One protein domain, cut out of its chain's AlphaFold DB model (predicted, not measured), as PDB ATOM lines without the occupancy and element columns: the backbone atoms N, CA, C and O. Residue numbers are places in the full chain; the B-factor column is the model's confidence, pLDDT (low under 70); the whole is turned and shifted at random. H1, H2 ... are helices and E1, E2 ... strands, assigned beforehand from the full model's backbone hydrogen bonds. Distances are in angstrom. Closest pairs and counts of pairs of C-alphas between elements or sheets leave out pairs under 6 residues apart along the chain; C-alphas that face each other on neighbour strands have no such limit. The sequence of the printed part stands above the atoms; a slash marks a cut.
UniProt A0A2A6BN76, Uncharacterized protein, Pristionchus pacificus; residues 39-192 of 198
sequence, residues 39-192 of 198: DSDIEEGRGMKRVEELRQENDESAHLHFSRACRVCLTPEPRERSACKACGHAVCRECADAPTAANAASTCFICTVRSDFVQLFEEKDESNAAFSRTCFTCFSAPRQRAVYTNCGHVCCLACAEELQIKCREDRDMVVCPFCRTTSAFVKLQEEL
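AT A GLANCE: This is residues 39 to 192 of the 198 residues of an uncharacterized protein of Pristionchus pacificus (UniProt A0A2A6BN76). Two small three-stranded sheets, E6 E5 E7 and E3 E2 E4, make two lobes next to each other, each with a helix on its sheet: H3 in the first lobe, the short H2 in the second. The long helix H1 packs side by side on H3 at the far end of the first lobe, and long loops make up much of the rest. The 154 printed residues hold three named helices and seven named strands, in the order H1 E1 E2 E3 H2 E4 E5 E6 H3 E7; both sheets are antiparallel. The class is mixed, helices and strands, with under half of the residues in named elements. The whole is compact, with a radius of gyration of the C-alphas of 16.2 A and spans of 49 by 39 by 26 A.

IN THESE COORDINATES: One sheet has E5, residues 145 to 148 and 10.2 A long, with E6, residues 154 to 156, and E7, residues 185 to 187, where C-alpha 187 is at (204.313, 150.569, 217.197). H3, residues 157 to 169, is 18.5 A long. The other sheet has E2, residues 81 to 84 and 10.3 A long, with E3, residues 90 to 92, and E4, residues 117 to 119. H2 is residues 93 to 97. H1, residues 39 to 60, is 32.6 A long and begins at C-alpha 39, (224.135, 151.139, 200.139). E1 is residues 65 to 67.

HOW THE PARTS SIT: E5 is the inner strand between E6 and E7. N 146 and O 155 are 2.9 A apart in the hairpin of E5 and E6, and N 147 and O 186 are 2.9 A apart between E5 and E7. H3 is on this sheet, making two layers, a helix on one face of a sheet; its height over the sheet is 11.5 A. It lies over E5 and E7 and runs along the strands, at 27 degrees to E5 on the local plane. E6, H3 and E7 form a split strand-helix-strand unit, its two strands running the same way with E5 between them; its crossover is right-handed. H1 and H3 touch, the closest C-alphas being those of Val 51 and Ala 158, 4.9 A apart, at a shallow tilt of 21 degrees, opposite ways. The closest C-alphas of E2 and E5, those of Ala 83 and Val 147, are 7.9 A apart. E2 and E3 are a hairpin, with N 82 and O 91 2.9 A apart; E2 and E4 have N 118 and O 83 2.8 A apart. H2 is on this sheet at a height over the sheet of 7.3 A, over E2; E3, H2 and E4 are a second such split unit, also right-handed. E1 pairs with no named strand, but its residues 66 to 67 pair antiparallel with residues 191 to 192. In H1, H2 and H3 every O i to N i+4 pair is within hydrogen-bond range.

THE WHOLE: The C-alphas farthest apart, those of Asp 39 and Ser 127, are 50.0 A apart. The printed part has no cut. The links E1 to E2, H2 to E4, E4 to E5 and H3 to E7 are long. Residues 39 to 40 and 100 to 105 have a pLDDT under 70; the mean of the printed part is 92.5.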
ATOM      1  N   ASP A  39     225.160 150.351 199.448       68.56
ATOM      2  CA  ASP A  39     224.135 151.139 200.139       68.56
ATOM      3  C   ASP A  39     223.107 150.241 200.852       68.56
ATOM      4  O   ASP A  39     222.645 150.591 201.943       68.56
ATOM      5  N   SER A  40     222.803 149.054 200.306       68.50
ATOM      6  CA  SER A  40     221.919 148.072 200.956       68.50
ATOM      7  C   SER A  40     222.522 147.499 202.239       68.50
ATOM      8  O   SER A  40     221.846 147.481 203.270       68.50
ATOM      9  N   ASP A  41     223.809 147.143 202.223       71.25
ATOM     10  CA  ASP A  41     224.503 146.570 203.386       71.25
ATOM     11  C   ASP A  41     224.514 147.541 204.584       71.25
ATOM     12  O   ASP A  41     224.387 147.152 205.752       71.25
ATOM     13  N   ILE A  42     224.644 148.847 204.308       74.19
ATOM     14  CA  ILE A  42     224.638 149.894 205.336       74.19
ATOM     15  C   ILE A  42     223.251 150.034 205.976       74.19
ATOM     16  O   ILE A  42     223.155 150.232 207.194       74.19
ATOM     17  N   GLU A  43     222.174 149.963 205.190       75.38
ATOM     18  CA  GLU A  43     220.810 150.025 205.725       75.38
ATOM     19  C   GLU A  43     220.467 148.800 206.581       75.38
ATOM     20  O   GLU A  43     219.909 148.953 207.673       75.38
ATOM     21  N   GLU A  44     220.844 147.603 206.134       76.88
ATOM     22  CA  GLU A  44     220.615 146.348 206.859       76.88
ATOM     23  C   GLU A  44     221.352 146.329 208.203       76.88
ATOM     24  O   GLU A  44     220.754 146.053 209.252       76.88
ATOM     25  N   GLY A  45     222.623 146.745 208.209       81.69
ATOM     26  CA  GLY A  45     223.413 146.863 209.433       81.69
ATOM     27  C   GLY A  45     222.793 147.820 210.459       81.69
ATOM     28  O   GLY A  45     222.840 147.565 211.667       81.69
ATOM     29  N   ARG A  46     222.151 148.904 210.003       88.19
ATOM     30  CA  ARG A  46     221.417 149.833 210.882       88.19
ATOM     31  C   ARG A  46     220.150 149.196 211.455       88.19
ATOM     32  O   ARG A  46     219.861 149.406 212.635       88.19
ATOM     33  N   GLY A  47     219.424 148.415 210.655       92.44
ATOM     34  CA  GLY A  47     218.225 147.696 211.088       92.44
ATOM     35  C   GLY A  47     218.521 146.690 212.199       92.44
ATOM     36  O   GLY A  47     217.903 146.739 213.263       92.44
ATOM     37  N   MET A  48     219.523 145.832 212.002       94.69
ATOM     38  CA  MET A  48     219.884 144.808 212.991       94.69
ATOM     39  C   MET A  48     220.419 145.411 214.291       94.69
ATOM     40  O   MET A  48     220.071 144.944 215.376       94.69
ATOM     41  N   LYS A  49     221.192 146.502 214.210       96.62
ATOM     42  CA  LYS A  49     221.630 147.235 215.404       96.62
ATOM     43  C   LYS A  49     220.441 147.755 216.225       96.62
ATOM     44  O   LYS A  49     220.439 147.619 217.445       96.62
ATOM     45  N   ARG A  50     219.417 148.300 215.565       96.75
ATOM     46  CA  ARG A  50     218.197 148.789 216.225       96.75
ATOM     47  C   ARG A  50     217.401 147.664 216.896       96.75
ATOM     48  O   ARG A  50     216.878 147.862 217.989       96.75
ATOM     49  N   VAL A  51     217.325 146.485 216.275       98.19
ATOM     50  CA  VAL A  51     216.698 145.297 216.886       98.19
ATOM     51  C   VAL A  51     217.415 144.904 218.177       98.19
ATOM     52  O   VAL A  51     216.747 144.612 219.169       98.19
ATOM     53  N   GLU A  52     218.748 144.929 218.189       98.12
ATOM     54  CA  GLU A  52     219.540 144.609 219.382       98.12
ATOM     55  C   GLU A  52     219.320 145.626 220.511       98.12
ATOM     56  O   GLU A  52     219.060 145.235 221.648       98.12
ATOM     57  N   GLU A  53     219.308 146.925 220.195       98.12
ATOM     58  CA  GLU A  53     218.986 147.988 221.160       98.12
ATOM     59  C   GLU A  53     217.590 147.779 221.780       98.12
ATOM     60  O   GLU A  53     217.426 147.832 222.999       98.12
ATOM     61  N   LEU A  54     216.582 147.449 220.964       98.19
ATOM     62  CA  LEU A  54     215.231 147.152 221.453       98.19
ATOM     63  C   LEU A  54     215.172 145.885 222.321       98.19
ATOM     64  O   LEU A  54     214.334 145.802 223.222       98.19
ATOM     65  N   ARG A  55     216.006 144.876 222.048       98.00
ATOM     66  CA  ARG A  55     216.094 143.666 222.883       98.00
ATOM     67  C   ARG A  55     216.701 143.988 224.240       98.00
ATOM     68  O   ARG A  55     216.098 143.621 225.244       98.00
ATOM     69  N   GLN A  56     217.787 144.756 224.261       97.56
ATOM     70  CA  GLN A  56     218.378 145.243 225.503       97.56
ATOM     71  C   GLN A  56     217.364 146.065 226.321       97.56
ATOM     72  O   GLN A  56     217.180 145.808 227.509       97.56
ATOM     73  N   GLU A  57     216.627 146.985 225.684       97.12
ATOM     74  CA  GLU A  57     215.562 147.745 226.353       97.12
ATOM     75  C   GLU A  57     214.494 146.833 226.981       97.12
ATOM     76  O   GLU A  57     213.966 147.155 228.046       97.12
ATOM     77  N   ASN A  58     214.139 145.717 226.336       96.31
ATOM     78  CA  ASN A  58     213.155 144.772 226.872       96.31
ATOM     79  C   ASN A  58     213.673 144.071 228.130       96.31
ATOM     80  O   ASN A  58     212.924 143.953 229.100       96.31
ATOM     81  N   ASP A  59     214.938 143.655 228.134       94.56
ATOM     82  CA  ASP A  59     215.557 142.988 229.282       94.56
ATOM     83  C   ASP A  59     215.635 143.925 230.498       94.56
ATOM     84  O   ASP A  59     215.391 143.516 231.635       94.56
ATOM     85  N   GLU A  60     215.871 145.214 230.256       94.88
ATOM     86  CA  GLU A  60     215.899 146.253 231.289       94.88
ATOM     87  C   GLU A  60     214.496 146.666 231.778       94.88
ATOM     88  O   GLU A  60     214.368 147.304 232.821       94.88
ATOM     89  N   SER A  61     213.425 146.294 231.068       92.50
ATOM     90  CA  SER A  61     212.065 146.811 231.301       92.50
ATOM     91  C   SER A  61     211.126 145.859 232.044       92.50
ATOM     92  O   SER A  61     209.936 146.149 232.157       92.50
ATOM     93  N   ALA A  62     211.634 144.751 232.593       87.44
ATOM     94  CA  ALA A  62     210.815 143.742 233.277       87.44
ATOM     95  C   ALA A  62     210.003 144.283 234.475       87.44
ATOM     96  O   ALA A  62     208.991 143.692 234.843       87.44
ATOM     97  N   HIS A  63     210.438 145.395 235.072       89.06
ATOM     98  CA  HIS A  63     209.792 146.044 236.217       89.06
ATOM     99  C   HIS A  63     208.858 147.201 235.825       89.06
ATOM    100  O   HIS A  63     208.218 147.779 236.693       89.06
ATOM    101  N   LEU A  64     208.783 147.569 234.542       91.94
ATOM    102  CA  LEU A  64     208.003 148.725 234.108       91.94
ATOM    103  C   LEU A  64     206.521 148.385 233.950       91.94
ATOM    104  O   LEU A  64     206.148 147.382 233.332       91.94
ATOM    105  N   HIS A  65     205.664 149.289 234.424       92.12
ATOM    106  CA  HIS A  65     204.218 149.140 234.341       92.12
ATOM    107  C   HIS A  65     203.580 150.024 233.255       92.12
ATOM    108  O   HIS A  65     203.892 151.198 233.068       92.12
ATOM    109  N   PHE A  66     202.717 149.360 232.480       94.50
ATOM    110  CA  PHE A  66     201.910 149.803 231.338       94.50
ATOM    111  C   PHE A  66     200.528 150.342 231.718       94.50
ATOM    112  O   PHE A  66     199.688 149.518 232.076       94.50
ATOM    113  N   SER A  67     200.203 151.629 231.551       95.38
ATOM    114  CA  SER A  67     198.806 152.071 231.667       95.38
ATOM    115  C   SER A  67     197.950 151.418 230.579       95.38
ATOM    116  O   SER A  67     198.260 151.479 229.385       95.38
ATOM    117  N   ARG A  68     196.836 150.806 230.992       95.69
ATOM    118  CA  ARG A  68     195.800 150.288 230.083       95.69
ATOM    119  C   ARG A  68     194.619 151.238 229.917       95.69
ATOM    120  O   ARG A  68     193.713 150.924 229.143       95.69
ATOM    121  N   ALA A  69     194.635 152.376 230.610       96.81
ATOM    122  CA  ALA A  69     193.492 153.264 230.685       96.81
ATOM    123  C   ALA A  69     193.087 153.773 229.297       96.81
ATOM    124  O   ALA A  69     193.915 154.240 228.513       96.81
ATOM    125  N   CYS A  70     191.793 153.709 228.985       97.56
ATOM    126  CA  CYS A  70     191.284 154.311 227.763       97.56
ATOM    127  C   CYS A  70     191.319 155.836 227.892       97.56
ATOM    128  O   CYS A  70     190.654 156.401 228.752       97.56
ATOM    129  N   ARG A  71     192.025 156.523 226.992       95.94
ATOM    130  CA  ARG A  71     192.125 157.994 227.003       95.94
ATOM    131  C   ARG A  71     190.826 158.734 226.664       95.94
ATOM    132  O   ARG A  71     190.755 159.935 226.891       95.94
ATOM    133  N   VAL A  72     189.816 158.036 226.141       95.38
ATOM    134  CA  VAL A  72     188.529 158.628 225.741       95.38
ATOM    135  C   VAL A  72     187.515 158.562 226.882       95.38
ATOM    136  O   VAL A  72     187.050 159.595 227.344       95.38
ATOM    137  N   CYS A  73     187.193 157.360 227.373       96.94
ATOM    138  CA  CYS A  73     186.216 157.177 228.455       96.94
ATOM    139  C   CYS A  73     186.838 157.067 229.854       96.94
ATOM    140  O   CYS A  73     186.109 156.904 230.828       96.94
ATOM    141  N   LEU A  74     188.170 157.111 229.961       96.44
ATOM    142  CA  LEU A  74     188.933 157.009 231.212       96.44
ATOM    143  C   LEU A  74     188.729 155.700 231.989       96.44
ATOM    144  O   LEU A  74     189.117 155.609 233.151       96.44
ATOM    145  N   THR A  75     188.174 154.662 231.352       96.88
ATOM    146  CA  THR A  75     188.114 153.321 231.953       96.88
ATOM    147  C   THR A  75     189.546 152.847 232.223       96.88
ATOM    148  O   THR A  75     190.308 152.751 231.259       96.88
ATOM    149  N   PRO A  76     189.932 152.557 233.482       94.75
ATOM    150  CA  PRO A  76     191.330 152.309 233.846       94.75
ATOM    151  C   PRO A  76     191.873 150.996 233.273       94.75
ATOM    152  O   PRO A  76     193.034 150.920 232.884       94.75
ATOM    153  N   GLU A  77     191.020 149.978 233.171       93.75
ATOM    154  CA  GLU A  77     191.421 148.644 232.726       93.75
ATOM    155  C   GLU A  77     190.329 148.026 231.832       93.75
ATOM    156  O   GLU A  77     189.579 147.138 232.249       93.75
ATOM    157  N   PRO A  78     190.153 148.539 230.599       95.50
ATOM    158  CA  PRO A  78     189.148 148.017 229.686       95.50
ATOM    159  C   PRO A  78     189.454 146.557 229.337       95.50
ATOM    160  O   PRO A  78     190.606 146.187 229.086       95.50
ATOM    161  N   ARG A  79     188.398 145.733 229.298       94.06
ATOM    162  CA  ARG A  79     188.504 144.296 228.992       94.06
ATOM    163  C   ARG A  79     189.065 144.045 227.598       94.06
ATOM    164  O   ARG A  79     189.895 143.166 227.426       94.06
ATOM    165  N   GLU A  80     188.620 144.839 226.630       96.06
ATOM    166  CA  GLU A  80     189.051 144.763 225.238       96.06
ATOM    167  C   GLU A  80     189.523 146.139 224.772       96.06
ATOM    168  O   GLU A  80     188.896 147.168 225.058       96.06
ATOM    169  N   ARG A  81     190.640 146.152 224.044       97.56
ATOM    170  CA  ARG A  81     191.235 147.358 223.468       97.56
ATOM    171  C   ARG A  81     191.331 147.226 221.958       97.56
ATOM    172  O   ARG A  81     191.461 146.122 221.437       97.56
ATOM    173  N   SER A  82     191.337 148.365 221.284       97.75
ATOM    174  CA  SER A  82     191.594 148.464 219.852       97.75
ATOM    175  C   SER A  82     192.648 149.536 219.600       97.75
ATOM    176  O   SER A  82     192.671 150.553 220.295       97.75
ATOM    177  N   ALA A  83     193.512 149.328 218.609       98.06
ATOM    178  CA  ALA A  83     194.529 150.292 218.199       98.06
ATOM    179  C   ALA A  83     194.221 150.876 216.821       98.06
ATOM    180  O   ALA A  83     193.779 150.166 215.921       98.06
ATOM    181  N   CYS A  84     194.479 152.170 216.649       97.38
ATOM    182  CA  CYS A  84     194.422 152.826 215.348       97.38
ATOM    183  C   CYS A  84     195.533 152.271 214.445       97.38
ATOM    184  O   CYS A  84     196.712 152.359 214.800       97.38
ATOM    185  N   LYS A  85     195.181 151.732 213.272       97.50
ATOM    186  CA  LYS A  85     196.127 151.033 212.385       97.50
ATOM    187  C   LYS A  85     197.261 151.932 211.877       97.50
ATOM    188  O   LYS A  85     198.353 151.435 211.639       97.50
ATOM    189  N   ALA A  86     197.024 153.238 211.734       96.94
ATOM    190  CA  ALA A  86     198.026 154.174 211.215       96.94
ATOM    191  C   ALA A  86     199.006 154.714 212.268       96.94
ATOM    192  O   ALA A  86     200.146 155.015 211.933       96.94
ATOM    193  N   CYS A  87     198.579 154.889 213.525       97.88
ATOM    194  CA  CYS A  87     199.396 155.572 214.541       97.88
ATOM    195  C   CYS A  87     199.654 154.757 215.813       97.88
ATOM    196  O   CYS A  87     200.446 155.180 216.650       97.88
ATOM    197  N   GLY A  88     198.982 153.615 215.983       98.06
ATOM    198  CA  GLY A  88     199.174 152.722 217.125       98.06
ATOM    199  C   GLY A  88     198.599 153.224 218.450       98.06
ATOM    200  O   GLY A  88     198.774 152.564 219.470       98.06
ATOM    201  N   HIS A  89     197.899 154.359 218.479       98.12
ATOM    202  CA  HIS A  89     197.165 154.789 219.670       98.12
ATOM    203  C   HIS A  89     196.021 153.825 219.994       98.12
ATOM    204  O   HIS A  89     195.211 153.507 219.117       98.12
ATOM    205  N   ALA A  90     195.941 153.401 221.256       97.75
ATOM    206  CA  ALA A  90     194.955 152.440 221.733       97.75
ATOM    207  C   ALA A  90     193.837 153.090 222.562       97.75
ATOM    208  O   ALA A  90     194.067 153.997 223.362       97.75
ATOM    209  N   VAL A  91     192.618 152.582 222.396       97.44
ATOM    210  CA  VAL A  91     191.421 152.939 223.177       97.44
ATOM    211  C   VAL A  91     190.657 151.663 223.554       97.44
ATOM    212  O   VAL A  91     190.999 150.580 223.078       97.44
ATOM    213  N   CYS A  92     189.642 151.741 224.424       97.75
ATOM    214  CA  CYS A  92     188.768 150.587 224.646       97.75
ATOM    215  C   CYS A  92     187.938 150.300 223.388       97.75
ATOM    216  O   CYS A  92     187.673 151.208 222.596       97.75
ATOM    217  N   ARG A  93     187.509 149.046 223.221       96.00
ATOM    218  CA  ARG A  93     186.712 148.633 222.062       96.00
ATOM    219  C   ARG A  93     185.443 149.467 221.887       96.00
ATOM    220  O   ARG A  93     185.182 149.938 220.791       96.00
ATOM    221  N   GLU A  94     184.717 149.727 222.970       95.62
ATOM    222  CA  GLU A  94     183.491 150.538 222.933       95.62
ATOM    223  C   GLU A  94     183.737 151.946 222.372       95.62
ATOM    224  O   GLU A  94     182.934 152.443 221.591       95.62
ATOM    225  N   CYS A  95     184.864 152.583 222.716       95.12
ATOM    226  CA  CYS A  95     185.230 153.884 222.155       95.12
ATOM    227  C   CYS A  95     185.717 153.798 220.706       95.12
ATOM    228  O   CYS A  95     185.534 154.761 219.970       95.12
ATOM    229  N   ALA A  96     186.344 152.692 220.295       94.19
ATOM    230  CA  ALA A  96     186.743 152.484 218.902       94.19
ATOM    231  C   ALA A  96     185.537 152.233 217.980       94.19
ATOM    232  O   ALA A  96     185.521 152.733 216.860       94.19
ATOM    233  N   ASP A  97     184.541 151.491 218.469       91.94
ATOM    234  CA  ASP A  97     183.325 151.122 217.734       91.94
ATOM    235  C   ASP A  97     182.238 152.211 217.814       91.94
ATOM    236  O   ASP A  97     181.226 152.141 217.111       91.94
ATOM    237  N   ALA A  98     182.416 153.215 218.682       89.56
ATOM    238  CA  ALA A  98     181.460 154.300 218.848       89.56
ATOM    239  C   ALA A  98     181.236 155.011 217.501       89.56
ATOM    240  O   ALA A  98     182.203 155.473 216.887       89.56
ATOM    241  N   PRO A  99     179.978 155.137 217.038       70.75
ATOM    242  CA  PRO A  99     179.691 155.781 215.771       70.75
ATOM    243  C   PRO A  99     180.160 157.231 215.844       70.75
ATOM    244  O   PRO A  99     179.628 158.040 216.609       70.75
ATOM    245  N   THR A 100     181.153 157.584 215.031       67.81
ATOM    246  CA  THR A 100     181.379 158.985 214.704       67.81
ATOM    247  C   THR A 100     180.076 159.476 214.073       67.81
ATOM    248  O   THR A 100     179.529 158.840 213.177       67.81
ATOM    249  N   ALA A 101     179.503 160.566 214.592       55.75
ATOM    250  CA  ALA A 101     178.153 161.037 214.243       55.75
ATOM    251  C   ALA A 101     177.936 161.337 212.739       55.75
ATOM    252  O   ALA A 101     176.830 161.654 212.311       55.75
ATOM    253  N   ALA A 102     178.980 161.212 211.928       53.88
ATOM    254  CA  ALA A 102     178.918 161.110 210.489       53.88
ATOM    255  C   ALA A 102     179.699 159.854 210.090       53.88
ATOM    256  O   ALA A 102     180.786 159.650 210.621       53.88
ATOM    257  N   ASN A 103     179.203 159.088 209.113       49.56
ATOM    258  CA  ASN A 103     179.874 157.987 208.394       49.56
ATOM    259  C   ASN A 103     181.232 158.373 207.731       49.56
ATOM    260  O   ASN A 103     181.624 157.820 206.708       49.56
ATOM    261  N   ALA A 104     181.933 159.375 208.255       56.69
ATOM    262  CA  ALA A 104     183.273 159.778 207.915       56.69
ATOM    263  C   ALA A 104     184.259 158.824 208.596       56.69
ATOM    264  O   ALA A 104     184.147 158.575 209.797       56.69
ATOM    265  N   ALA A 105     185.196 158.314 207.794       64.81
ATOM    266  CA  ALA A 105     186.330 157.480 208.180       64.81
ATOM    267  C   ALA A 105     186.767 157.690 209.637       64.81
ATOM    268  O   ALA A 105     186.986 158.832 210.056       64.81
ATOM    269  N   SER A 106     186.922 156.598 210.388       81.25
ATOM    270  CA  SER A 106     187.357 156.667 211.778       81.25
ATOM    271  C   SER A 106     188.672 157.446 211.868       81.25
ATOM    272  O   SER A 106     189.646 157.195 211.156       81.25
ATOM    273  N   THR A 107     188.683 158.472 212.707       92.00
ATOM    274  CA  THR A 107     189.881 159.240 213.048       92.00
ATOM    275  C   THR A 107     190.336 158.830 214.431       92.00
ATOM    276  O   THR A 107     189.513 158.662 215.330       92.00
ATOM    277  N   CYS A 108     191.642 158.726 214.641       94.19
ATOM    278  CA  CYS A 108     192.191 158.512 215.968       94.19
ATOM    279  C   CYS A 108     191.759 159.635 216.929       94.19
ATOM    280  O   CYS A 108     192.058 160.799 216.684       94.19
ATOM    281  N   PHE A 109     191.131 159.300 218.059       91.88
ATOM    282  CA  PHE A 109     190.694 160.286 219.061       91.88
ATOM    283  C   PHE A 109     191.840 161.025 219.770       91.88
ATOM    284  O   PHE A 109     191.598 162.026 220.436       91.88
ATOM    285  N   ILE A 110     193.074 160.530 219.648       94.12
ATOM    286  CA  ILE A 110     194.247 161.081 220.336       94.12
ATOM    287  C   ILE A 110     195.040 162.013 219.410       94.12
ATOM    288  O   ILE A 110     195.357 163.131 219.798       94.12
ATOM    289  N   CYS A 111     195.332 161.586 218.175       96.25
ATOM    290  CA  CYS A 111     196.160 162.358 217.237       96.25
ATOM    291  C   CYS A 111     195.479 162.712 215.906       96.25
ATOM    292  O   CYS A 111     196.163 163.150 214.989       96.25
ATOM    293  N   THR A 112     194.171 162.460 215.777       93.69
ATOM    294  CA  THR A 112     193.303 162.806 214.628       93.69
ATOM    295  C   THR A 112     193.681 162.219 213.262       93.69
ATOM    296  O   THR A 112     192.977 162.450 212.277       93.69
ATOM    297  N   VAL A 113     194.713 161.371 213.195       94.44
ATOM    298  CA  VAL A 113     195.073 160.600 211.995       94.44
ATOM    299  C   VAL A 113     193.895 159.722 211.556       94.44
ATOM    300  O   VAL A 113     193.323 158.992 212.367       94.44
ATOM    301  N   ARG A 114     193.539 159.785 210.267       93.31
ATOM    302  CA  ARG A 114     192.481 158.964 209.652       93.31
ATOM    303  C   ARG A 114     192.952 157.524 209.490       93.31
ATOM    304  O   ARG A 114     193.931 157.281 208.789       93.31
ATOM    305  N   SER A 115     192.266 156.585 210.129       93.50
ATOM    306  CA  SER A 115     192.514 155.153 209.976       93.50
ATOM    307  C   SER A 115     191.451 154.328 210.689       93.50
ATOM    308  O   SER A 115     190.859 154.768 211.675       93.50
ATOM    309  N   ASP A 116     191.284 153.089 210.251       94.00
ATOM    310  CA  ASP A 116     190.497 152.111 210.990       94.00
ATOM    311  C   ASP A 116     191.187 151.708 212.295       94.00
ATOM    312  O   ASP A 116     192.403 151.846 212.474       94.00
ATOM    313  N   PHE A 117     190.395 151.141 213.196       95.94
ATOM    314  CA  PHE A 117     190.895 150.473 214.386       95.94
ATOM    315  C   PHE A 117     190.976 148.960 214.158       95.94
ATOM    316  O   PHE A 117     190.229 148.384 213.367       95.94
ATOM    317  N   VAL A 118     191.905 148.308 214.850       97.62
ATOM    318  CA  VAL A 118     192.015 146.849 214.922       97.62
ATOM    319  C   VAL A 118     191.923 146.417 216.381       97.62
ATOM    320  O   VAL A 118     192.586 147.004 217.238       97.62
ATOM    321  N   GLN A 119     191.087 145.420 216.675       98.00
ATOM    322  CA  GLN A 119     190.989 144.840 218.016       98.00
ATOM    323  C   GLN A 119     192.326 144.194 218.392       98.00
ATOM    324  O   GLN A 119     192.877 143.434 217.605       98.00
ATOM    325  N   LEU A 120     192.839 144.481 219.587       97.94
ATOM    326  CA  LEU A 120     194.069 143.880 220.091       97.94
ATOM    327  C   LEU A 120     193.796 142.491 220.670       97.94
ATOM    328  O   LEU A 120     192.883 142.324 221.481       97.94
ATOM    329  N   PHE A 121     194.632 141.520 220.307       96.75
ATOM    330  CA  PHE A 121     194.676 140.218 220.971       96.75
ATOM    331  C   PHE A 121     195.671 140.284 222.126       96.75
ATOM    332  O   PHE A 121     196.885 140.297 221.922       96.75
ATOM    333  N   GLU A 122     195.139 140.369 223.341       93.62
ATOM    334  CA  GLU A 122     195.916 140.428 224.576       93.62
ATOM    335  C   GLU A 122     195.504 139.273 225.483       93.62
ATOM    336  O   GLU A 122     194.316 139.083 225.750       93.62
ATOM    337  N   GLU A 123     196.480 138.509 225.962       87.94
ATOM    338  CA  GLU A 123     196.208 137.388 226.854       87.94
ATOM    339  C   GLU A 123     196.036 137.871 228.290       87.94
ATOM    340  O   GLU A 123     196.835 138.654 228.816       87.94
ATOM    341  N   LYS A 124     194.969 137.397 228.927       85.38
ATOM    342  CA  LYS A 124     194.741 137.605 230.349       85.38
ATOM    343  C   LYS A 124     195.409 136.470 231.110       85.38
ATOM    344  O   LYS A 124     195.183 135.311 230.779       85.38
ATOM    345  N   ASP A 125     196.205 136.801 232.117       78.12
ATOM    346  CA  ASP A 125     196.766 135.782 232.994       78.12
ATOM    347  C   ASP A 125     195.640 135.252 233.900       78.12
ATOM    348  O   ASP A 125     194.957 136.009 234.596       78.12
ATOM    349  N   GLU A 126     195.378 133.943 233.844       80.38
ATOM    350  CA  GLU A 126     194.340 133.308 234.665       80.38
ATOM    351  C   GLU A 126     194.668 133.389 236.163       80.38
ATOM    352  O   GLU A 126     193.761 133.368 236.998       80.38
ATOM    353  N   SER A 127     195.956 133.498 236.509       80.12
ATOM    354  CA  SER A 127     196.449 133.485 237.887       80.12
ATOM    355  C   SER A 127     196.432 134.861 238.553       80.12
ATOM    356  O   SER A 127     196.234 134.968 239.764       80.12
ATOM    357  N   ASN A 128     196.605 135.922 237.771       71.38
ATOM    358  CA  ASN A 128     196.672 137.291 238.245       71.38
ATOM    359  C   ASN A 128     195.876 138.129 237.258       71.38
ATOM    360  O   ASN A 128     196.287 138.231 236.115       71.38
ATOM    361  N   ALA A 129     194.743 138.709 237.671       75.19
ATOM    362  CA  ALA A 129     193.734 139.319 236.794       75.19
ATOM    363  C   ALA A 129     194.231 140.407 235.804       75.19
ATOM    364  O   ALA A 129     193.420 140.930 235.038       75.19
ATOM    365  N   ALA A 130     195.526 140.721 235.821       83.81
ATOM    366  CA  ALA A 130     196.271 141.504 234.859       83.81
ATOM    367  C   ALA A 130     196.425 140.822 233.480       83.81
ATOM    368  O   ALA A 130     196.284 139.613 233.291       83.81
ATOM    369  N   PHE A 131     196.751 141.643 232.486       88.62
ATOM    370  CA  PHE A 131     197.064 141.198 231.131       88.62
ATOM    371  C   PHE A 131     198.563 140.952 230.985       88.62
ATOM    372  O   PHE A 131     199.373 141.808 231.351       88.62
ATOM    373  N   SER A 132     198.926 139.814 230.398       91.94
ATOM    374  CA  SER A 132     200.318 139.496 230.104       91.94
ATOM    375  C   SER A 132     200.859 140.438 229.029       91.94
ATOM    376  O   SER A 132     200.221 140.695 228.003       91.94
ATOM    377  N   ARG A 133     202.063 140.962 229.263       92.94
ATOM    378  CA  ARG A 133     202.829 141.701 228.248       92.94
ATOM    379  C   ARG A 133     203.855 140.826 227.543       92.94
ATOM    380  O   ARG A 133     204.453 141.300 226.583       92.94
ATOM    381  N   THR A 134     204.065 139.594 227.998       94.56
ATOM    382  CA  THR A 134     205.105 138.707 227.481       94.56
ATOM    383  C   THR A 134     204.956 138.525 225.975       94.56
ATOM    384  O   THR A 134     203.889 138.184 225.468       94.56
ATOM    385  N   CYS A 135     206.035 138.773 225.240       96.62
ATOM    386  CA  CYS A 135     206.082 138.512 223.812       96.62
ATOM    387  C   CYS A 135     206.154 137.001 223.581       96.62
ATOM    388  O   CYS A 135     207.117 136.370 223.991       96.62
ATOM    389  N   PHE A 136     205.203 136.413 222.864       95.19
ATOM    390  CA  PHE A 136     205.207 134.968 222.591       95.19
ATOM    391  C   PHE A 136     206.267 134.511 221.579       95.19
ATOM    392  O   PHE A 136     206.452 133.316 221.376       95.19
ATOM    393  N   THR A 137     206.967 135.447 220.933       96.56
ATOM    394  CA  THR A 137     208.056 135.131 219.999       96.56
ATOM    395  C   THR A 137     209.398 134.973 220.716       96.56
ATOM    396  O   THR A 137     210.133 134.037 220.419       96.56
ATOM    397  N   CYS A 138     209.720 135.864 221.660       97.25
ATOM    398  CA  CYS A 138     211.005 135.864 222.377       97.25
ATOM    399  C   CYS A 138     210.887 135.654 223.894       97.25
ATOM    400  O   CYS A 138     211.900 135.625 224.581       97.25
ATOM    401  N   PHE A 139     209.668 135.531 224.421       95.19
ATOM    402  CA  PHE A 139     209.337 135.317 225.836       95.19
ATOM    403  C   PHE A 139     209.829 136.392 226.821       95.19
ATOM    404  O   PHE A 139     209.773 136.181 228.029       95.19
ATOM    405  N   SER A 140     210.244 137.568 226.338       94.62
ATOM    406  CA  SER A 140     210.560 138.726 227.186       94.62
ATOM    407  C   SER A 140     209.330 139.606 227.435       94.62
ATOM    408  O   SER A 140     208.362 139.563 226.671       94.62
ATOM    409  N   ALA A 141     209.358 140.410 228.502       94.44
ATOM    410  CA  ALA A 141     208.355 141.435 228.792       94.44
ATOM    411  C   ALA A 141     208.795 142.763 228.149       94.44
ATOM    412  O   ALA A 141     209.664 143.447 228.682       94.44
ATOM    413  N   PRO A 142     208.258 143.136 226.977       96.44
ATOM    414  CA  PRO A 142     208.862 144.172 226.176       96.44
ATOM    415  C   PRO A 142     208.483 145.579 226.629       96.44
ATOM    416  O   PRO A 142     207.323 145.872 226.960       96.44
ATOM    417  N   ARG A 143     209.462 146.479 226.514       96.75
ATOM    418  CA  ARG A 143     209.273 147.917 226.703       96.75
ATOM    419  C   ARG A 143     208.339 148.491 225.647       96.75
ATOM    420  O   ARG A 143     207.484 149.319 225.938       96.75
ATOM    421  N   GLN A 144     208.513 148.050 224.405       98.06
ATOM    422  CA  GLN A 144     207.771 148.545 223.254       98.06
ATOM    423  C   GLN A 144     207.115 147.374 222.529       98.06
ATOM    424  O   GLN A 144     207.760 146.361 222.249       98.06
ATOM    425  N   ARG A 145     205.829 147.513 222.204       98.19
ATOM    426  CA  ARG A 145     205.059 146.499 221.477       98.19
ATOM    427  C   ARG A 145     204.693 146.978 220.081       98.19
ATOM    428  O   ARG A 145     204.577 148.177 219.832       98.19
ATOM    429  N   ALA A 146     204.492 146.028 219.184       98.50
ATOM    430  CA  ALA A 146     203.969 146.238 217.845       98.50
ATOM    431  C   ALA A 146     202.657 145.468 217.686       98.50
ATOM    432  O   ALA A 146     202.505 144.377 218.237       98.50
ATOM    433  N   VAL A 147     201.720 146.032 216.926       98.62
ATOM    434  CA  VAL A 147     200.461 145.378 216.552       98.62
ATOM    435  C   VAL A 147     200.408 145.179 215.044       98.62
ATOM    436  O   VAL A 147     200.644 146.119 214.286       98.62
ATOM    437  N   TYR A 148     200.053 143.971 214.609       98.62
ATOM    438  CA  TYR A 148     199.800 143.671 213.201       98.62
ATOM    439  C   TYR A 148     198.437 144.229 212.782       98.62
ATOM    440  O   TYR A 148     197.395 143.830 213.299       98.62
ATOM    441  N   THR A 149     198.427 145.169 211.842       98.19
ATOM    442  CA  THR A 149     197.261 146.012 211.531       98.19
ATOM    443  C   THR A 149     196.075 145.271 210.908       98.19
ATOM    444  O   THR A 149     194.945 145.748 211.022       98.19
ATOM    445  N   ASN A 150     196.291 144.102 210.298       98.19
ATOM    446  CA  ASN A 150     195.225 143.310 209.675       98.19
ATOM    447  C   ASN A 150     194.597 142.270 210.608       98.19
ATOM    448  O   ASN A 150     193.486 141.819 210.342       98.19
ATOM    449  N   CYS A 151     195.284 141.872 211.681       98.44
ATOM    450  CA  CYS A 151     194.818 140.790 212.551       98.44
ATOM    451  C   CYS A 151     194.883 141.100 214.045       98.44
ATOM    452  O   CYS A 151     194.429 140.278 214.823       98.44
ATOM    453  N   GLY A 152     195.457 142.226 214.467       98.19
ATOM    454  CA  GLY A 152     195.414 142.680 215.855       98.19
ATOM    455  C   GLY A 152     196.319 141.940 216.837       98.19
ATOM    456  O   GLY A 152     196.369 142.308 218.010       98.19
ATOM    457  N   HIS A 153     197.035 140.905 216.394       98.44
ATOM    458  CA  HIS A 153     198.002 140.222 217.244       98.44
ATOM    459  C   HIS A 153     199.165 141.150 217.599       98.44
ATOM    460  O   HIS A 153     199.566 142.002 216.799       98.44
ATOM    461  N   VAL A 154     199.708 140.957 218.799       98.12
ATOM    462  CA  VAL A 154     200.720 141.829 219.396       98.12
ATOM    463  C   VAL A 154     201.991 141.032 219.694       98.12
ATOM    464  O   VAL A 154     201.928 139.922 220.214       98.12
ATOM    465  N   CYS A 155     203.152 141.610 219.399       98.12
ATOM    466  CA  CYS A 155     204.462 141.114 219.832       98.12
ATOM    467  C   CYS A 155     205.345 142.283 220.298       98.12
ATOM    468  O   CYS A 155     204.908 143.438 220.313       98.12
ATOM    469  N   CYS A 156     206.581 142.013 220.725       98.50
ATOM    470  CA  CYS A 156     207.538 143.089 220.984       98.50
ATOM    471  C   CYS A 156     207.974 143.765 219.675       98.50
ATOM    472  O   CYS A 156     208.028 143.128 218.622       98.50
ATOM    473  N   LEU A 157     208.314 145.053 219.748       98.56
ATOM    474  CA  LEU A 157     208.748 145.813 218.575       98.56
ATOM    475  C   LEU A 157     210.028 145.229 217.955       98.56
ATOM    476  O   LEU A 157     210.121 145.162 216.737       98.56
ATOM    477  N   ALA A 158     210.955 144.725 218.779       98.56
ATOM    478  CA  ALA A 158     212.174 144.066 218.303       98.56
ATOM    479  C   ALA A 158     211.875 142.879 217.371       98.56
ATOM    480  O   ALA A 158     212.419 142.806 216.276       98.56
ATOM    481  N   CYS A 159     210.981 141.967 217.777       98.69
ATOM    482  CA  CYS A 159     210.614 140.809 216.957       98.69
ATOM    483  C   CYS A 159     209.866 141.210 215.683       98.69
ATOM    484  O   CYS A 159     210.043 140.565 214.653       98.69
ATOM    485  N   ALA A 160     209.028 142.252 215.737       98.44
ATOM    486  CA  ALA A 160     208.339 142.749 214.549       98.44
ATOM    487  C   ALA A 160     209.319 143.346 213.524       98.44
ATOM    488  O   ALA A 160     209.216 143.040 212.338       98.44
ATOM    489  N   GLU A 161     210.285 144.150 213.977       98.44
ATOM    490  CA  GLU A 161     211.297 144.764 213.108       98.44
ATOM    491  C   GLU A 161     212.283 143.739 212.552       98.44
ATOM    492  O   GLU A 161     212.581 143.766 211.362       98.44
ATOM    493  N   GLU A 162     212.724 142.776 213.362       98.25
ATOM    494  CA  GLU A 162     213.562 141.675 212.883       98.25
ATOM    495  C   GLU A 162     212.861 140.862 211.787       98.25
ATOM    496  O   GLU A 162     213.475 140.511 210.782       98.25
ATOM    497  N   LEU A 163     211.566 140.574 211.960       97.88
ATOM    498  CA  LEU A 163     210.786 139.885 210.936       97.88
ATOM    499  C   LEU A 163     210.676 140.723 209.658       97.88
ATOM    500  O   LEU A 163     210.770 140.176 208.565       97.88
ATOM    501  N   GLN A 164     210.508 142.041 209.786       97.56
ATOM    502  CA  GLN A 164     210.470 142.946 208.638       97.56
ATOM    503  C   GLN A 164     211.775 142.944 207.846       97.56
ATOM    504  O   GLN A 164     211.724 142.934 206.619       97.56
ATOM    505  N   ILE A 165     212.917 142.950 208.540       96.25
ATOM    506  CA  ILE A 165     214.247 142.898 207.923       96.25
ATOM    507  C   ILE A 165     214.393 141.598 207.127       96.25
ATOM    508  O   ILE A 165     214.635 141.658 205.927       96.25
ATOM    509  N   LYS A 166     214.106 140.444 207.745       95.75
ATOM    510  CA  LYS A 166     214.182 139.134 207.073       95.75
ATOM    511  C   LYS A 166     213.257 139.041 205.857       95.75
ATOM    512  O   LYS A 166     213.672 138.601 204.794       95.75
ATOM    513  N   CYS A 167     212.013 139.511 205.976       95.44
ATOM    514  CA  CYS A 167     211.097 139.547 204.834       95.44
ATOM    515  C   CYS A 167     211.611 140.464 203.710       95.44
ATOM    516  O   CYS A 167     211.446 140.132 202.543       95.44
ATOM    517  N   ARG A 168     212.247 141.602 204.034       93.12
ATOM    518  CA  ARG A 168     212.848 142.494 203.027       93.12
ATOM    519  C   ARG A 168     214.004 141.804 202.293       93.12
ATOM    520  O   ARG A 168     214.044 141.897 201.068       93.12
ATOM    521  N   GLU A 169     214.881 141.106 203.016       91.88
ATOM    522  CA  GLU A 169     215.994 140.314 202.458       91.88
ATOM    523  C   GLU A 169     215.477 139.230 201.495       91.88
ATOM    524  O   GLU A 169     215.937 139.120 200.358       91.88
ATOM    525  N   ASP A 170     214.434 138.505 201.907       94.50
ATOM    526  CA  ASP A 170     213.814 137.434 201.116       94.50
ATOM    527  C   ASP A 170     212.873 137.947 200.003       94.50
ATOM    528  O   ASP A 170     212.320 137.153 199.238       94.50
ATOM    529  N   ARG A 171     212.682 139.272 199.888       93.88
ATOM    530  CA  ARG A 171     211.698 139.924 198.996       93.88
ATOM    531  C   ARG A 171     210.268 139.396 199.191       93.88
ATOM    532  O   ARG A 171     209.504 139.275 198.233       93.88
ATOM    533  N   ASP A 172     209.913 139.106 200.437       96.38
ATOM    534  CA  ASP A 172     208.613 138.588 200.854       96.38
ATOM    535  C   ASP A 172     207.816 139.628 201.663       96.38
ATOM    536  O   ASP A 172     208.308 140.676 202.094       96.38
ATOM    537  N   MET A 173     206.537 139.342 201.875       96.81
ATOM    538  CA  MET A 173     205.632 140.163 202.663       96.81
ATOM    539  C   MET A 173     205.684 139.776 204.140       96.81
ATOM    540  O   MET A 173     205.701 138.601 204.501       96.81
ATOM    541  N   VAL A 174     205.585 140.772 205.023       97.50
ATOM    542  CA  VAL A 174     205.470 140.509 206.462       97.50
ATOM    543  C   VAL A 174     204.163 139.768 206.758       97.50
ATOM    544  O   VAL A 174     203.064 140.226 206.425       97.50
ATOM    545  N   VAL A 175     204.280 138.623 207.427       98.25
ATOM    546  CA  VAL A 175     203.153 137.817 207.909       98.25
ATOM    547  C   VAL A 175     203.135 137.791 209.430       98.25
ATOM    548  O   VAL A 175     204.168 137.700 210.085       98.25
ATOM    549  N   CYS A 176     201.948 137.860 210.025       98.44
ATOM    550  CA  CYS A 176     201.813 137.741 211.471       98.44
ATOM    551  C   CYS A 176     202.316 136.358 211.946       98.44
ATOM    552  O   CYS A 176     201.792 135.346 211.478       98.44
ATOM    553  N   PRO A 177     203.244 136.266 212.918       97.94
ATOM    554  CA  PRO A 177     203.793 134.982 213.364       97.94
ATOM    555  C   PRO A 177     202.764 134.087 214.078       97.94
ATOM    556  O   PRO A 177     202.992 132.889 214.219       97.94
ATOM    557  N   PHE A 178     201.623 134.642 214.500       97.75
ATOM    558  CA  PHE A 178     200.593 133.926 215.260       97.75
ATOM    559  C   PHE A 178     199.503 133.315 214.378       97.75
ATOM    560  O   PHE A 178     199.108 132.171 214.576       97.75
ATOM    561  N   CYS A 179     199.027 134.063 213.379       98.31
ATOM    562  CA  CYS A 179     197.915 133.641 212.516       98.31
ATOM    563  C   CYS A 179     198.268 133.576 211.025       98.31
ATOM    564  O   CYS A 179     197.427 133.189 210.220       98.31
ATOM    565  N   ARG A 180     199.497 133.954 210.649       97.94
ATOM    566  CA  ARG A 180     200.017 133.992 209.270       97.94
ATOM    567  C   ARG A 180     199.294 134.937 208.310       97.94
ATOM    568  O   ARG A 180     199.613 134.956 207.126       97.94
ATOM    569  N   THR A 181     198.373 135.767 208.797       98.38
ATOM    570  CA  THR A 181     197.779 136.844 208.000       98.38
ATOM    571  C   THR A 181     198.862 137.826 207.555       98.38
ATOM    572  O   THR A 181     199.568 138.384 208.401       98.38
ATOM    573  N   THR A 182     198.977 138.062 206.246       98.31
ATOM    574  CA  THR A 182     199.829 139.117 205.678       98.31
ATOM    575  C   THR A 182     199.418 140.471 206.241       98.31
ATOM    576  O   THR A 182     198.245 140.850 206.182       98.31
ATOM    577  N   SER A 183     200.363 141.192 206.835       97.56
ATOM    578  CA  SER A 183     200.067 142.405 207.585       97.56
ATOM    579  C   SER A 183     201.292 143.298 207.705       97.56
ATOM    580  O   SER A 183     202.386 142.823 207.992       97.56
ATOM    581  N   ALA A 184     201.084 144.610 207.615       97.56
ATOM    582  CA  ALA A 184     202.012 145.566 208.210       97.56
ATOM    583  C   ALA A 184     201.871 145.547 209.744       97.56
ATOM    584  O   ALA A 184     200.936 144.945 210.289       97.56
ATOM    585  N   PHE A 185     202.764 146.237 210.447       98.56
ATOM    586  CA  PHE A 185     202.604 146.514 211.870       98.56
ATOM    587  C   PHE A 185     202.827 147.993 212.171       98.56
ATOM    588  O   PHE A 185     203.448 148.719 211.398       98.56
ATOM    589  N   VAL A 186     202.317 148.428 213.318       98.56
ATOM    590  CA  VAL A 186     202.576 149.755 213.881       98.56
ATOM    591  C   VAL A 186     203.027 149.606 215.330       98.56
ATOM    592  O   VAL A 186     202.563 148.711 216.043       98.56
ATOM    593  N   LYS A 187     203.938 150.475 215.781       98.56
ATOM    594  CA  LYS A 187     204.313 150.569 217.197       98.56
ATOM    595  C   LYS A 187     203.090 150.984 218.014       98.56
ATOM    596  O   LYS A 187     202.501 152.032 217.759       98.56
ATOM    597  N   LEU A 188     202.733 150.178 219.008       98.25
ATOM    598  CA  LEU A 188     201.650 150.472 219.937       98.25
ATOM    599  C   LEU A 188     202.075 151.622 220.863       98.25
ATOM    600  O   LEU A 188     203.135 151.557 221.487       98.25
ATOM    601  N   GLN A 189     201.264 152.676 220.943       98.06
ATOM    602  CA  GLN A 189     201.526 153.814 221.823       98.06
ATOM    603  C   GLN A 189     200.999 153.493 223.218       98.06
ATOM    604  O   GLN A 189     199.789 153.456 223.446       98.06
ATOM    605  N   GLU A 190     201.924 153.227 224.133       96.31
ATOM    606  CA  GLU A 190     201.636 152.876 225.519       96.31
ATOM    607  C   GLU A 190     202.292 153.874 226.468       96.31
ATOM    608  O   GLU A 190     203.371 154.399 226.196       96.31
ATOM    609  N   GLU A 191     201.638 154.120 227.597       95.31
ATOM    610  CA  GLU A 191     202.094 155.101 228.573       95.31
ATOM    611  C   GLU A 191     202.559 154.418 229.841       95.31
ATOM    612  O   GLU A 191     201.786 153.690 230.464       95.31
ATOM    613  N   LEU A 192     203.808 154.678 230.221       94.31
ATOM    614  CA  LEU A 192     204.381 154.212 231.476       94.31
ATOM    615  C   LEU A 192     203.586 154.789 232.648       94.31
ATOM    616  O   LEU A 192     203.405 156.005 232.749       94.31
TER     617      LEU A 192